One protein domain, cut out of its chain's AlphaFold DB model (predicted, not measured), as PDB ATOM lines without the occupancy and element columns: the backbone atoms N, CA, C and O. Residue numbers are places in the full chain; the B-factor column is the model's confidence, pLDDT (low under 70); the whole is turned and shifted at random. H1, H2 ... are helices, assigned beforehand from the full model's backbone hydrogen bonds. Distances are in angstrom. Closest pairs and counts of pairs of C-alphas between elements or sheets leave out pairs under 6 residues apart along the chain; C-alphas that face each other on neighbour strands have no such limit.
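This is residues 191 to 301 of the 505 residues of an uncharacterized protein of Clostridium sp. CAG:451 (UniProt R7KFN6). The chain is wound in stacked turns of short helices, H1 to H3, H4 to H6, H7 to H9 and H10 to H12, a solenoid in the outline of a rod. H3, H6, H9 and H12 lie side by side in a row along it, H4, H7 and H10 follow one another in a second row, and each turn has a five-residue helix, H2, H5, H8 or H11, between its other two. The printed part has 111 residues with twelve named helices, H1 to H12 in order, and no named strand; the class is all helix. It is compact, with a radius of gyration of the C-alphas of 14.9 A and spans of 50 by 24 by 19 A.

H4, residues 216 to 224, is the longest helix by residues. It only just touches H7, residues 245 to 252, with 3 pairs of C-alphas within 8 A; the closest are those of Met 222 and Ile 245, 5.8 A, at a shallow tilt of 33 degrees, only just short of steep, the same way. H7 is the hub, touching 4 helices. It only just touches H10, residues 274 to 281, with 3 such pairs, the same way at a shallow tilt of 21 degrees; the closest C-alphas are those of Ile 251 and Ile 274, 5.8 A. H6, residues 237 to 242, touches H3, residues 208 to 213, the same way at a shallow tilt of 18 degrees; the closest C-alphas are those of Thr 210 and Ala 241, 4.8 A. H9, residues 266 to 271, touches H6 the same way at a shallow tilt of 17 degrees, with the C-alphas of Thr 239 and Ala 270 closest, 4.8 A. H12, residues 295 to 300, touches H9 the same way at a shallow tilt of 18 degrees, with the C-alphas of Thr 268 and Ala 299 closest, 4.8 A. H7 and H9, for instance, only just touch, with 3 pairs of C-alphas within 8 A, opposite ways at a steep tilt of 62 degrees; the closest C-alphas are those of Ile 248 and Leu 269, 6.0 A. H2, residues 197 to 201, only just touches H4, H5, residues 226 to 230, only just touches H7, and H8, residues 255 to 259, only just touches H10, each with 3 pairs within 8 A. H1, residues 191 to 195, and H11, residues 284 to 288, touch no helix. In H1 to H12 every O i to N i+4 pair is within hydrogen-bond range.

H1 begins at C-alpha 191, (-5.595, 20.376, -12.557). H4 is 12.1 A from first to last C-alpha, beginning at (-1.123, 23.890, -4.380); H7 is 10.4 A and H10 10.5 A. H12, 8.7 A, ends at C-alpha 300, (24.864, 28.483, -2.684).

The two C-alphas farthest apart, those of Gln 191 and Lys 288, are 50.6 A apart. The printed part has no cut, and no link is long. The mean pLDDT of the printed part is 96.4, and no printed residue is under 70.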
ATOM      1  N   GLN A 191      -4.168  20.060 -12.505       96.81
ATOM      2  CA  GLN A 191      -5.595  20.376 -12.557       96.81
ATOM      3  C   GLN A 191      -6.036  21.188 -11.340       96.81
ATOM      4  O   GLN A 191      -6.739  22.189 -11.491       96.81
ATOM      5  N   GLU A 192      -5.608  20.808 -10.138       97.31
ATOM      6  CA  GLU A 192      -5.900  21.578  -8.927       97.31
ATOM      7  C   GLU A 192      -5.291  22.983  -8.990       97.31
ATOM      8  O   GLU A 192      -5.982  23.974  -8.724       97.31
ATOM      9  N   MET A 193      -4.031  23.092  -9.421       97.25
ATOM     10  CA  MET A 193      -3.344  24.374  -9.581       97.25
ATOM     11  C   MET A 193      -4.041  25.272 -10.602       97.25
ATOM     12  O   MET A 193      -4.385  26.407 -10.282       97.25
ATOM     13  N   THR A 194      -4.312  24.783 -11.810       96.50
ATOM     14  CA  THR A 194      -4.900  25.596 -12.894       96.50
ATOM     15  C   THR A 194      -6.352  26.012 -12.628       96.50
ATOM     16  O   THR A 194      -6.817  27.030 -13.154       96.50
ATOM     17  N   ASN A 195      -7.075  25.275 -11.778       96.12
ATOM     18  CA  ASN A 195      -8.427  25.632 -11.342       96.12
ATOM     19  C   ASN A 195      -8.462  26.574 -10.126       96.12
ATOM     20  O   ASN A 195      -9.501  27.206  -9.874       96.12
ATOM     21  N   SER A 196      -7.346  26.689  -9.402       97.31
ATOM     22  CA  SER A 196      -7.214  27.500  -8.191       97.31
ATOM     23  C   SER A 196      -7.482  28.994  -8.425       97.31
ATOM     24  O   SER A 196      -7.501  29.492  -9.558       97.31
ATOM     25  N   LYS A 197      -7.734  29.728  -7.337       97.19
ATOM     26  CA  LYS A 197      -7.877  31.189  -7.393       97.19
ATOM     27  C   LYS A 197      -6.513  31.838  -7.615       97.19
ATOM     28  O   LYS A 197      -6.401  32.784  -8.385       97.19
ATOM     29  N   GLU A 198      -5.493  31.260  -7.000       97.25
ATOM     30  CA  GLU A 198      -4.099  31.674  -7.034       97.25
ATOM     31  C   GLU A 198      -3.568  31.713  -8.469       97.25
ATOM     32  O   GLU A 198      -3.001  32.719  -8.876       97.25
ATOM     33  N   PHE A 199      -3.834  30.678  -9.274       96.94
ATOM     34  CA  PHE A 199      -3.462  30.660 -10.695       96.94
ATOM     35  C   PHE A 199      -4.189  31.729 -11.514       96.94
ATOM     36  O   PHE A 199      -3.624  32.295 -12.443       96.94
ATOM     37  N   LYS A 200      -5.450  32.026 -11.184       95.69
ATOM     38  CA  LYS A 200      -6.230  33.052 -11.895       95.69
ATOM     39  C   LYS A 200      -5.751  34.464 -11.564       95.69
ATOM     40  O   LYS A 200      -5.816  35.333 -12.427       95.69
ATOM     41  N   GLU A 201      -5.324  34.690 -10.324       95.94
ATOM     42  CA  GLU A 201      -4.835  35.986  -9.845       95.94
ATOM     43  C   GLU A 201      -3.362  36.221 -10.212       95.94
ATOM     44  O   GLU A 201      -3.006  37.349 -10.546       95.94
ATOM     45  N   HIS A 202      -2.544  35.163 -10.204       96.12
ATOM     46  CA  HIS A 202      -1.090  35.210 -10.393       96.12
ATOM     47  C   HIS A 202      -0.575  34.125 -11.359       96.12
ATOM     48  O   HIS A 202       0.281  33.317 -10.977       96.12
ATOM     49  N   PRO A 203      -1.075  34.050 -12.608       95.75
ATOM     50  CA  PRO A 203      -0.674  33.007 -13.557       95.75
ATOM     51  C   PRO A 203       0.836  33.005 -13.845       95.75
ATOM     52  O   PRO A 203       1.418  31.952 -14.095       95.75
ATOM     53  N   GLU A 204       1.501  34.159 -13.748       94.94
ATOM     54  CA  GLU A 204       2.946  34.315 -13.944       94.94
ATOM     55  C   GLU A 204       3.808  33.536 -12.937       94.94
ATOM     56  O   GLU A 204       4.976  33.254 -13.214       94.94
ATOM     57  N   LEU A 205       3.248  33.168 -11.779       96.75
ATOM     58  CA  LEU A 205       3.944  32.388 -10.752       96.75
ATOM     59  C   LEU A 205       3.907  30.877 -11.021       96.75
ATOM     60  O   LEU A 205       4.673  30.121 -10.413       96.75
ATOM     61  N   PHE A 206       3.061  30.426 -11.947       97.38
ATOM     62  CA  PHE A 206       2.875  29.018 -12.287       97.38
ATOM     63  C   PHE A 206       3.643  28.682 -13.561       97.38
ATOM     64  O   PHE A 206       3.111  28.687 -14.663       97.38
ATOM     65  N   THR A 207       4.928  28.388 -13.392       97.25
ATOM     66  CA  THR A 207       5.805  27.907 -14.472       97.25
ATOM     67  C   THR A 207       5.911  26.383 -14.439       97.25
ATOM     68  O   THR A 207       5.477  25.759 -13.470       97.25
ATOM     69  N   SER A 208       6.574  25.772 -15.425       96.56
ATOM     70  CA  SER A 208       6.869  24.332 -15.390       96.56
ATOM     71  C   SER A 208       7.582  23.890 -14.108       96.56
ATOM     72  O   SER A 208       7.314  22.812 -13.594       96.56
ATOM     73  N   THR A 209       8.453  24.734 -13.546       95.56
ATOM     74  CA  THR A 209       9.126  24.461 -12.266       95.56
ATOM     75  C   THR A 209       8.138  24.435 -11.100       95.56
ATOM     76  O   THR A 209       8.239  23.571 -10.235       95.56
ATOM     77  N   THR A 210       7.160  25.346 -11.091       97.56
ATOM     78  CA  THR A 210       6.100  25.380 -10.075       97.56
ATOM     79  C   THR A 210       5.236  24.128 -10.170       97.56
ATOM     80  O   THR A 210       5.047  23.449  -9.169       97.56
ATOM     81  N   LEU A 211       4.782  23.776 -11.379       97.38
ATOM     82  CA  LEU A 211       3.953  22.588 -11.611       97.38
ATOM     83  C   LEU A 211       4.669  21.280 -11.245       97.38
ATOM     84  O   LEU A 211       4.040  20.345 -10.763       97.38
ATOM     85  N   ALA A 212       5.980  21.210 -11.480       96.31
ATOM     86  CA  ALA A 212       6.780  20.015 -11.236       96.31
ATOM     87  C   ALA A 212       7.117  19.768  -9.760       96.31
ATOM     88  O   ALA A 212       7.376  18.626  -9.380       96.31
ATOM     89  N   HIS A 213       7.191  20.816  -8.935       95.69
ATOM     90  CA  HIS A 213       7.825  20.708  -7.616       95.69
ATOM     91  C   HIS A 213       7.018  21.290  -6.456       95.69
ATOM     92  O   HIS A 213       7.281  20.923  -5.311       95.69
ATOM     93  N   ALA A 214       6.048  22.165  -6.720       96.00
ATOM     94  CA  ALA A 214       5.228  22.760  -5.675       96.00
ATOM     95  C   ALA A 214       3.970  21.928  -5.392       96.00
ATOM     96  O   ALA A 214       3.541  21.110  -6.201       96.00
ATOM     97  N   LYS A 215       3.337  22.201  -4.250       95.00
ATOM     98  CA  LYS A 215       1.985  21.733  -3.926       95.00
ATOM     99  C   LYS A 215       1.047  22.919  -3.835       95.00
ATOM    100  O   LYS A 215       1.410  23.944  -3.253       95.00
ATOM    101  N   ILE A 216      -0.169  22.777  -4.353       94.88
ATOM    102  CA  ILE A 216      -1.123  23.890  -4.380       94.88
ATOM    103  C   ILE A 216      -1.466  24.410  -2.975       94.88
ATOM    104  O   ILE A 216      -1.590  25.617  -2.790       94.88
ATOM    105  N   GLU A 217      -1.543  23.539  -1.967       94.88
ATOM    106  CA  GLU A 217      -1.802  23.957  -0.582       94.88
ATOM    107  C   GLU A 217      -0.676  24.831  -0.011       94.88
ATOM    108  O   GLU A 217      -0.945  25.857   0.608       94.88
ATOM    109  N   GLU A 218       0.587  24.509  -0.303       95.81
ATOM    110  CA  GLU A 218       1.724  25.335   0.125       95.81
ATOM    111  C   GLU A 218       1.740  26.685  -0.615       95.81
ATOM    112  O   GLU A 218       1.982  27.728  -0.005       95.81
ATOM    113  N   ILE A 219       1.401  26.700  -1.912       96.94
ATOM    114  CA  ILE A 219       1.269  27.943  -2.694       96.94
ATOM    115  C   ILE A 219       0.162  28.838  -2.119       96.94
ATOM    116  O   ILE A 219       0.370  30.043  -1.961       96.94
ATOM    117  N   LYS A 220      -1.000  28.262  -1.778       96.31
ATOM    118  CA  LYS A 220      -2.112  28.986  -1.142       96.31
ATOM    119  C   LYS A 220      -1.666  29.647   0.154       96.31
ATOM    120  O   LYS A 220      -1.968  30.821   0.377       96.31
ATOM    121  N   GLU A 221      -0.948  28.917   1.002       97.12
ATOM    122  CA  GLU A 221      -0.421  29.469   2.249       97.12
ATOM    123  C   GLU A 221       0.569  30.610   1.995       97.12
ATOM    124  O   GLU A 221       0.479  31.642   2.662       97.12
ATOM    125  N   MET A 222       1.465  30.466   1.012       97.31
ATOM    126  CA  MET A 222       2.427  31.508   0.643       97.31
ATOM    127  C   MET A 222       1.750  32.774   0.109       97.31
ATOM    128  O   MET A 222       2.019  33.857   0.624       97.31
ATOM    129  N   ILE A 223       0.856  32.662  -0.873       96.25
ATOM    130  CA  ILE A 223       0.222  33.826  -1.523       96.25
ATOM    131  C   ILE A 223      -0.713  34.570  -0.556       96.25
ATOM    132  O   ILE A 223      -0.816  35.795  -0.590       96.25
ATOM    133  N   ASN A 224      -1.361  33.860   0.371       95.31
ATOM    134  CA  ASN A 224      -2.239  34.492   1.364       95.31
ATOM    135  C   ASN A 224      -1.495  35.063   2.586       95.31
ATOM    136  O   ASN A 224      -2.106  35.746   3.425       95.31
ATOM    137  N   SER A 225      -0.193  34.797   2.690       97.50
ATOM    138  CA  SER A 225       0.658  35.190   3.812       97.50
ATOM    139  C   SER A 225       0.840  36.713   3.927       97.50
ATOM    140  O   SER A 225       0.526  37.476   3.009       97.50
ATOM    141  N   LYS A 226       1.312  37.193   5.087       97.50
ATOM    142  CA  LYS A 226       1.655  38.622   5.247       97.50
ATOM    143  C   LYS A 226       2.945  38.947   4.504       97.50
ATOM    144  O   LYS A 226       3.063  40.005   3.905       97.50
ATOM    145  N   GLU A 227       3.847  37.982   4.494       97.69
ATOM    146  CA  GLU A 227       5.158  38.023   3.878       97.69
ATOM    147  C   GLU A 227       5.048  38.289   2.370       97.69
ATOM    148  O   GLU A 227       5.747  39.153   1.852       97.69
ATOM    149  N   TYR A 228       4.109  37.631   1.680       97.38
ATOM    150  CA  TYR A 228       3.816  37.907   0.268       97.38
ATOM    151  C   TYR A 228       3.230  39.302   0.042       97.38
ATOM    152  O   TYR A 228       3.537  39.948  -0.950       97.38
ATOM    153  N   LYS A 229       2.389  39.791   0.959       96.25
ATOM    154  CA  LYS A 229       1.784  41.129   0.837       96.25
ATOM    155  C   LYS A 229       2.809  42.243   1.029       96.25
ATOM    156  O   LYS A 229       2.674  43.294   0.410       96.25
ATOM    157  N   GLU A 230       3.787  42.022   1.901       96.50
ATOM    158  CA  GLU A 230       4.859  42.976   2.194       96.50
ATOM    159  C   GLU A 230       5.976  42.923   1.141       96.50
ATOM    160  O   GLU A 230       6.485  43.974   0.758       96.50
ATOM    161  N   HIS A 231       6.303  41.725   0.643       96.56
ATOM    162  CA  HIS A 231       7.427  41.477  -0.267       96.56
ATOM    163  C   HIS A 231       7.056  40.581  -1.463       96.56
ATOM    164  O   HIS A 231       7.673  39.524  -1.652       96.56
ATOM    165  N   PRO A 232       6.055  40.945  -2.287       96.25
ATOM    166  CA  PRO A 232       5.596  40.097  -3.391       96.25
ATOM    167  C   PRO A 232       6.708  39.790  -4.407       96.25
ATOM    168  O   PRO A 232       6.742  38.705  -4.984       96.25
ATOM    169  N   GLU A 233       7.674  40.697  -4.580       95.25
ATOM    170  CA  GLU A 233       8.823  40.542  -5.478       95.25
ATOM    171  C   GLU A 233       9.754  39.373  -5.118       95.25
ATOM    172  O   GLU A 233      10.510  38.898  -5.970       95.25
ATOM    173  N   LEU A 234       9.708  38.889  -3.872       97.06
ATOM    174  CA  LEU A 234      10.518  37.757  -3.415       97.06
ATOM    175  C   LEU A 234       9.869  36.398  -3.707       97.06
ATOM    176  O   LEU A 234      10.531  35.359  -3.602       97.06
ATOM    177  N   PHE A 235       8.595  36.381  -4.096       97.50
ATOM    178  CA  PHE A 235       7.836  35.168  -4.380       97.50
ATOM    179  C   PHE A 235       7.754  34.961  -5.887       97.50
ATOM    180  O   PHE A 235       6.851  35.430  -6.565       97.50
ATOM    181  N   THR A 236       8.741  34.245  -6.413       97.06
ATOM    182  CA  THR A 236       8.787  33.823  -7.821       97.06
ATOM    183  C   THR A 236       8.465  32.338  -7.927       97.06
ATOM    184  O   THR A 236       8.441  31.642  -6.911       97.06
ATOM    185  N   SER A 237       8.319  31.808  -9.142       96.44
ATOM    186  CA  SER A 237       8.162  30.363  -9.354       96.44
ATOM    187  C   SER A 237       9.224  29.516  -8.646       96.44
ATOM    188  O   SER A 237       8.908  28.463  -8.102       96.44
ATOM    189  N   THR A 238      10.470  29.993  -8.572       95.31
ATOM    190  CA  THR A 238      11.547  29.325  -7.825       95.31
ATOM    191  C   THR A 238      11.271  29.290  -6.321       95.31
ATOM    192  O   THR A 238      11.543  28.280  -5.678       95.31
ATOM    193  N   THR A 239      10.719  30.366  -5.756       97.38
ATOM    194  CA  THR A 239      10.337  30.425  -4.337       97.38
ATOM    195  C   THR A 239       9.208  29.439  -4.059       97.38
ATOM    196  O   THR A 239       9.324  28.630  -3.145       97.38
ATOM    197  N   LEU A 240       8.160  29.452  -4.889       97.19
ATOM    198  CA  LEU A 240       7.003  28.566  -4.746       97.19
ATOM    199  C   LEU A 240       7.382  27.083  -4.884       97.19
ATOM    200  O   LEU A 240       6.830  26.241  -4.189       97.19
ATOM    201  N   ALA A 241       8.322  26.766  -5.777       96.06
ATOM    202  CA  ALA A 241       8.742  25.398  -6.061       96.06
ATOM    203  C   ALA A 241       9.646  24.771  -4.990       96.06
ATOM    204  O   ALA A 241       9.715  23.546  -4.896       96.06
ATOM    205  N   HIS A 242      10.396  25.578  -4.233       95.12
ATOM    206  CA  HIS A 242      11.513  25.059  -3.433       95.12
ATOM    207  C   HIS A 242      11.554  25.543  -1.982       95.12
ATOM    208  O   HIS A 242      12.241  24.928  -1.164       95.12
ATOM    209  N   ALA A 243      10.843  26.617  -1.639       95.81
ATOM    210  CA  ALA A 243      10.828  27.143  -0.281       95.81
ATOM    211  C   ALA A 243       9.670  26.568   0.544       95.81
ATOM    212  O   ALA A 243       8.687  26.066   0.015       95.81
ATOM    213  N   LYS A 244       9.765  26.716   1.866       95.50
ATOM    214  CA  LYS A 244       8.648  26.507   2.795       95.50
ATOM    215  C   LYS A 244       8.284  27.819   3.455       95.50
ATOM    216  O   LYS A 244       9.176  28.571   3.861       95.50
ATOM    217  N   ILE A 245       6.989  28.084   3.609       95.44
ATOM    218  CA  ILE A 245       6.513  29.351   4.173       95.44
ATOM    219  C   ILE A 245       7.029  29.580   5.603       95.44
ATOM    220  O   ILE A 245       7.347  30.711   5.965       95.44
ATOM    221  N   GLU A 246       7.213  28.530   6.409       95.62
ATOM    222  CA  GLU A 246       7.782  28.645   7.759       95.62
ATOM    223  C   GLU A 246       9.235  29.120   7.755       95.62
ATOM    224  O   GLU A 246       9.665  29.812   8.679       95.62
ATOM    225  N   ASP A 247      10.008  28.732   6.745       96.31
ATOM    226  CA  ASP A 247      11.407  29.129   6.634       96.31
ATOM    227  C   ASP A 247      11.527  30.535   6.038       96.31
ATOM    228  O   ASP A 247      12.299  31.340   6.561       96.31
ATOM    229  N   ILE A 248      10.681  30.883   5.060       97.25
ATOM    230  CA  ILE A 248      10.540  32.262   4.561       97.25
ATOM    231  C   ILE A 248      10.198  33.215   5.711       97.25
ATOM    232  O   ILE A 248      10.843  34.250   5.868       97.25
ATOM    233  N   LYS A 249       9.243  32.833   6.568       97.06
ATOM    234  CA  LYS A 249       8.858  33.594   7.764       97.06
ATOM    235  C   LYS A 249      10.043  33.897   8.666       97.06
ATOM    236  O   LYS A 249      10.216  35.042   9.077       97.06
ATOM    237  N   LYS A 250      10.868  32.890   8.965       97.75
ATOM    238  CA  LYS A 250      12.069  33.073   9.798       97.75
ATOM    239  C   LYS A 250      13.074  34.013   9.144       97.75
ATOM    240  O   LYS A 250      13.736  34.750   9.860       97.75
ATOM    241  N   ILE A 251      13.198  33.967   7.818       97.56
ATOM    242  CA  ILE A 251      14.107  34.836   7.072       97.56
ATOM    243  C   ILE A 251      13.603  36.282   7.084       97.56
ATOM    244  O   ILE A 251      14.331  37.154   7.543       97.56
ATOM    245  N   ILE A 252      12.366  36.545   6.660       97.12
ATOM    246  CA  ILE A 252      11.836  37.916   6.528       97.12
ATOM    247  C   ILE A 252      11.764  38.642   7.879       97.12
ATOM    248  O   ILE A 252      12.038  39.834   7.961       97.12
ATOM    249  N   HIS A 253      11.473  37.926   8.968       96.69
ATOM    250  CA  HIS A 253      11.425  38.522  10.309       96.69
ATOM    251  C   HIS A 253      12.788  38.607  11.014       96.69
ATOM    252  O   HIS A 253      12.847  39.063  12.159       96.69
ATOM    253  N   SER A 254      13.867  38.146  10.378       97.38
ATOM    254  CA  SER A 254      15.210  38.197  10.960       97.38
ATOM    255  C   SER A 254      15.789  39.614  10.948       97.38
ATOM    256  O   SER A 254      15.428  40.435  10.103       97.38
ATOM    257  N   GLU A 255      16.706  39.909  11.873       96.88
ATOM    258  CA  GLU A 255      17.440  41.183  11.848       96.88
ATOM    259  C   GLU A 255      18.339  41.266  10.611       96.88
ATOM    260  O   GLU A 255      18.441  42.321   9.993       96.88
ATOM    261  N   GLU A 256      18.888  40.131  10.167       97.12
ATOM    262  CA  GLU A 256      19.691  40.047   8.949       97.12
ATOM    263  C   GLU A 256      18.938  40.559   7.710       97.12
ATOM    264  O   GLU A 256      19.515  41.275   6.893       97.12
ATOM    265  N   PHE A 257      17.648  40.231   7.580       97.25
ATOM    266  CA  PHE A 257      16.809  40.731   6.486       97.25
ATOM    267  C   PHE A 257      16.573  42.240   6.569       97.25
ATOM    268  O   PHE A 257      16.572  42.918   5.541       97.25
ATOM    269  N   LYS A 258      16.400  42.780   7.780       94.94
ATOM    270  CA  LYS A 258      16.184  44.220   7.992       94.94
ATOM    271  C   LYS A 258      17.435  45.042   7.698       94.94
ATOM    272  O   LYS A 258      17.323  46.137   7.159       94.94
ATOM    273  N   GLU A 259      18.606  44.533   8.075       95.75
ATOM    274  CA  GLU A 259      19.879  45.238   7.897       95.75
ATOM    275  C   GLU A 259      20.422  45.126   6.467       95.75
ATOM    276  O   GLU A 259      21.054  46.065   5.986       95.75
ATOM    277  N   HIS A 260      20.161  44.004   5.787       96.12
ATOM    278  CA  HIS A 260      20.755  43.669   4.487       96.12
ATOM    279  C   HIS A 260      19.721  43.213   3.457       96.12
ATOM    280  O   HIS A 260      19.928  42.218   2.756       96.12
ATOM    281  N   THR A 261      18.584  43.909   3.376       94.94
ATOM    282  CA  THR A 261      17.446  43.531   2.521       94.94
ATOM    283  C   THR A 261      17.855  43.261   1.066       94.94
ATOM    284  O   THR A 261      17.330  42.344   0.437       94.94
ATOM    285  N   GLU A 262      18.853  43.974   0.539       93.88
ATOM    286  CA  GLU A 262      19.389  43.808  -0.818       93.88
ATOM    287  C   GLU A 262      20.006  42.426  -1.106       93.88
ATOM    288  O   GLU A 262      20.144  42.040  -2.270       93.88
ATOM    289  N   LEU A 263      20.375  41.666  -0.070       96.38
ATOM    290  CA  LEU A 263      20.936  40.315  -0.200       96.38
ATOM    291  C   LEU A 263      19.857  39.227  -0.296       96.38
ATOM    292  O   LEU A 263      20.157  38.067  -0.609       96.38
ATOM    293  N   PHE A 264      18.600  39.578  -0.039       97.12
ATOM    294  CA  PHE A 264      17.488  38.643  -0.022       97.12
ATOM    295  C   PHE A 264      16.702  38.765  -1.320       97.12
ATOM    296  O   PHE A 264      16.054  39.760  -1.608       97.12
ATOM    297  N   THR A 265      16.787  37.712  -2.123       97.12
ATOM    298  CA  THR A 265      16.030  37.561  -3.368       97.12
ATOM    299  C   THR A 265      15.245  36.256  -3.311       97.12
ATOM    300  O   THR A 265      15.447  35.447  -2.397       97.12
ATOM    301  N   SER A 266      14.419  35.986  -4.319       96.44
ATOM    302  CA  SER A 266      13.768  34.681  -4.471       96.44
ATOM    303  C   SER A 266      14.747  33.507  -4.412       96.44
ATOM    304  O   SER A 266      14.447  32.470  -3.826       96.44
ATOM    305  N   GLN A 267      15.960  33.682  -4.942       94.94
ATOM    306  CA  GLN A 267      17.001  32.664  -4.882       94.94
ATOM    307  C   GLN A 267      17.463  32.388  -3.446       94.94
ATOM    308  O   GLN A 267      17.666  31.226  -3.088       94.94
ATOM    309  N   THR A 268      17.596  33.439  -2.631       96.69
ATOM    310  CA  THR A 268      17.935  33.332  -1.205       96.69
ATOM    311  C   THR A 268      16.828  32.589  -0.463       96.69
ATOM    312  O   THR A 268      17.121  31.625   0.236       96.69
ATOM    313  N   LEU A 269      15.562  32.969  -0.671       96.94
ATOM    314  CA  LEU A 269      14.421  32.312  -0.020       96.94
ATOM    315  C   LEU A 269      14.280  30.833  -0.402       96.94
ATOM    316  O   LEU A 269      13.957  30.010   0.448       96.94
ATOM    317  N   ALA A 270      14.535  30.497  -1.667       95.12
ATOM    318  CA  ALA A 270      14.391  29.140  -2.181       95.12
ATOM    319  C   ALA A 270      15.487  28.171  -1.709       95.12
ATOM    320  O   ALA A 270      15.228  26.979  -1.591       95.12
ATOM    321  N   ASN A 271      16.712  28.654  -1.471       94.25
ATOM    322  CA  ASN A 271      17.877  27.768  -1.312       94.25
ATOM    323  C   ASN A 271      18.619  27.930   0.019       94.25
ATOM    324  O   ASN A 271      19.292  26.997   0.466       94.25
ATOM    325  N   ALA A 272      18.528  29.094   0.662       94.50
ATOM    326  CA  ALA A 272      19.309  29.380   1.856       94.50
ATOM    327  C   ALA A 272      18.588  28.938   3.134       94.50
ATOM    328  O   ALA A 272      17.367  28.993   3.263       94.50
ATOM    329  N   LYS A 273      19.375  28.548   4.139       94.94
ATOM    330  CA  LYS A 273      18.878  28.278   5.493       94.94
ATOM    331  C   LYS A 273      19.212  29.458   6.385       94.94
ATOM    332  O   LYS A 273      20.372  29.859   6.434       94.94
ATOM    333  N   ILE A 274      18.245  29.924   7.177       95.19
ATOM    334  CA  ILE A 274      18.441  31.066   8.085       95.19
ATOM    335  C   ILE A 274      19.702  30.924   8.952       95.19
ATOM    336  O   ILE A 274      20.500  31.845   9.016       95.19
ATOM    337  N   LYS A 275      19.978  29.739   9.515       96.06
ATOM    338  CA  LYS A 275      21.191  29.506  10.322       96.06
ATOM    339  C   LYS A 275      22.497  29.768   9.561       96.06
ATOM    340  O   LYS A 275      23.463  30.225  10.160       96.06
ATOM    341  N   GLU A 276      22.543  29.459   8.270       96.12
ATOM    342  CA  GLU A 276      23.731  29.682   7.439       96.12
ATOM    343  C   GLU A 276      23.845  31.153   7.018       96.12
ATOM    344  O   GLU A 276      24.939  31.710   7.072       96.12
ATOM    345  N   ILE A 277      22.717  31.811   6.721       97.12
ATOM    346  CA  ILE A 277      22.661  33.266   6.485       97.12
ATOM    347  C   ILE A 277      23.216  34.022   7.697       97.12
ATOM    348  O   ILE A 277      24.114  34.851   7.554       97.12
ATOM    349  N   GLN A 278      22.743  33.675   8.898       96.94
ATOM    350  CA  GLN A 278      23.186  34.276  10.156       96.94
ATOM    351  C   GLN A 278      24.692  34.112  10.366       96.94
ATOM    352  O   GLN A 278      25.371  35.069  10.733       96.94
ATOM    353  N   LYS A 279      25.240  32.917  10.109       97.44
ATOM    354  CA  LYS A 279      26.688  32.690  10.192       97.44
ATOM    355  C   LYS A 279      27.459  33.558   9.202       97.44
ATOM    356  O   LYS A 279      28.490  34.102   9.582       97.44
ATOM    357  N   MET A 280      26.988  33.672   7.959       97.38
ATOM    358  CA  MET A 280      27.658  34.471   6.930       97.38
ATOM    359  C   MET A 280      27.648  35.959   7.266       97.38
ATOM    360  O   MET A 280      28.714  36.567   7.293       97.38
ATOM    361  N   ILE A 281      26.484  36.541   7.552       96.81
ATOM    362  CA  ILE A 281      26.348  37.990   7.780       96.81
ATOM    363  C   ILE A 281      27.099  38.424   9.046       96.81
ATOM    364  O   ILE A 281      27.795  39.437   9.050       96.81
ATOM    365  N   ASN A 282      27.073  37.603  10.100       95.88
ATOM    366  CA  ASN A 282      27.791  37.906  11.343       95.88
ATOM    367  C   ASN A 282      29.305  37.613  11.283       95.88
ATOM    368  O   ASN A 282      30.029  37.872  12.252       95.88
ATOM    369  N   SER A 283      29.799  37.067  10.168       97.62
ATOM    370  CA  SER A 283      31.196  36.666  10.004       97.62
ATOM    371  C   SER A 283      32.159  37.859   9.909       97.62
ATOM    372  O   SER A 283      31.778  38.997   9.622       97.62
ATOM    373  N   LYS A 284      33.454  37.613  10.150       97.56
ATOM    374  CA  LYS A 284      34.492  38.647   9.963       97.56
ATOM    375  C   LYS A 284      34.742  38.906   8.479       97.56
ATOM    376  O   LYS A 284      35.122  40.009   8.098       97.56
ATOM    377  N   GLU A 285      34.530  37.883   7.665       97.62
ATOM    378  CA  GLU A 285      34.681  37.872   6.221       97.62
ATOM    379  C   GLU A 285      33.672  38.822   5.582       97.62
ATOM    380  O   GLU A 285      34.076  39.655   4.781       97.62
ATOM    381  N   PHE A 286      32.405  38.785   6.012       97.44
ATOM    382  CA  PHE A 286      31.376  39.733   5.572       97.44
ATOM    383  C   PHE A 286      31.737  41.177   5.917       97.44
ATOM    384  O   PHE A 286      31.649  42.063   5.075       97.44
ATOM    385  N   LYS A 287      32.246  41.418   7.133       96.44
ATOM    386  CA  LYS A 287      32.695  42.759   7.552       96.44
ATOM    387  C   LYS A 287      33.883  43.271   6.739       96.44
ATOM    388  O   LYS A 287      34.025  44.477   6.564       96.44
ATOM    389  N   LYS A 288      34.769  42.373   6.302       97.12
ATOM    390  CA  LYS A 288      35.997  42.724   5.580       97.12
ATOM    391  C   LYS A 288      35.785  42.844   4.069       97.12
ATOM    392  O   LYS A 288      36.423  43.693   3.458       97.12
ATOM    393  N   TYR A 289      34.926  42.000   3.503       96.06
ATOM    394  CA  TYR A 289      34.680  41.870   2.065       96.06
ATOM    395  C   TYR A 289      33.173  41.784   1.763       96.06
ATOM    396  O   TYR A 289      32.715  40.772   1.214       96.06
ATOM    397  N   PRO A 290      32.368  42.790   2.150       96.06
ATOM    398  CA  PRO A 290      30.915  42.741   1.977       96.06
ATOM    399  C   PRO A 290      30.503  42.537   0.510       96.06
ATOM    400  O   PRO A 290      29.520  41.858   0.230       96.06
ATOM    401  N   GLU A 291      31.297  43.028  -0.443       95.19
ATOM    402  CA  GLU A 291      31.065  42.896  -1.884       95.19
ATOM    403  C   GLU A 291      31.098  41.451  -2.410       95.19
ATOM    404  O   GLU A 291      30.589  41.179  -3.500       95.19
ATOM    405  N   LEU A 292      31.683  40.508  -1.658       96.94
ATOM    406  CA  LEU A 292      31.686  39.085  -2.014       96.94
ATOM    407  C   LEU A 292      30.375  38.381  -1.647       96.94
ATOM    408  O   LEU A 292      30.111  37.272  -2.129       96.94
ATOM    409  N   PHE A 293      29.545  39.013  -0.821       97.44
ATOM    410  CA  PHE A 293      28.298  38.454  -0.330       97.44
ATOM    411  C   PHE A 293      27.137  39.061  -1.104       97.44
ATOM    412  O   PHE A 293      26.819  40.237  -1.005       97.44
ATOM    413  N   THR A 294      26.523  38.220  -1.922       97.19
ATOM    414  CA  THR A 294      25.342  38.536  -2.728       97.19
ATOM    415  C   THR A 294      24.269  37.500  -2.435       97.19
ATOM    416  O   THR A 294      24.553  36.481  -1.801       97.19
ATOM    417  N   SER A 295      23.062  37.682  -2.963       96.75
ATOM    418  CA  SER A 295      22.022  36.652  -2.892       96.75
ATOM    419  C   SER A 295      22.495  35.278  -3.377       96.75
ATOM    420  O   SER A 295      22.205  34.262  -2.749       96.75
ATOM    421  N   SER A 296      23.315  35.237  -4.431       95.12
ATOM    422  CA  SER A 296      23.920  33.993  -4.912       95.12
ATOM    423  C   SER A 296      24.906  33.392  -3.907       95.12
ATOM    424  O   SER A 296      25.012  32.170  -3.825       95.12
ATOM    425  N   THR A 297      25.641  34.216  -3.159       97.19
ATOM    426  CA  THR A 297      26.555  33.743  -2.110       97.19
ATOM    427  C   THR A 297      25.763  33.131  -0.958       97.19
ATOM    428  O   THR A 297      26.060  32.010  -0.552       97.19
ATOM    429  N   LEU A 298      24.713  33.818  -0.495       97.19
ATOM    430  CA  LEU A 298      23.834  33.336   0.577       97.19
ATOM    431  C   LEU A 298      23.107  32.038   0.187       97.19
ATOM    432  O   LEU A 298      22.917  31.163   1.028       97.19
ATOM    433  N   ALA A 299      22.705  31.911  -1.079       95.38
ATOM    434  CA  ALA A 299      21.967  30.757  -1.583       95.38
ATOM    435  C   ALA A 299      22.820  29.491  -1.754       95.38
ATOM    436  O   ALA A 299      22.313  28.392  -1.536       95.38
ATOM    437  N   HIS A 300      24.090  29.625  -2.163       92.50
ATOM    438  CA  HIS A 300      24.864  28.483  -2.684       92.50
ATOM    439  C   HIS A 300      26.174  28.187  -1.959       92.50
ATOM    440  O   HIS A 300      26.721  27.094  -2.127       92.50
ATOM    441  N   ALA A 301      26.704  29.128  -1.179       95.56
ATOM    442  CA  ALA A 301      27.987  28.948  -0.514       95.56
ATOM    443  C   ALA A 301      27.831  28.497   0.941       95.56
ATOM    444  O   ALA A 301      26.759  28.547   1.542       95.56
TER     445      ALA A 301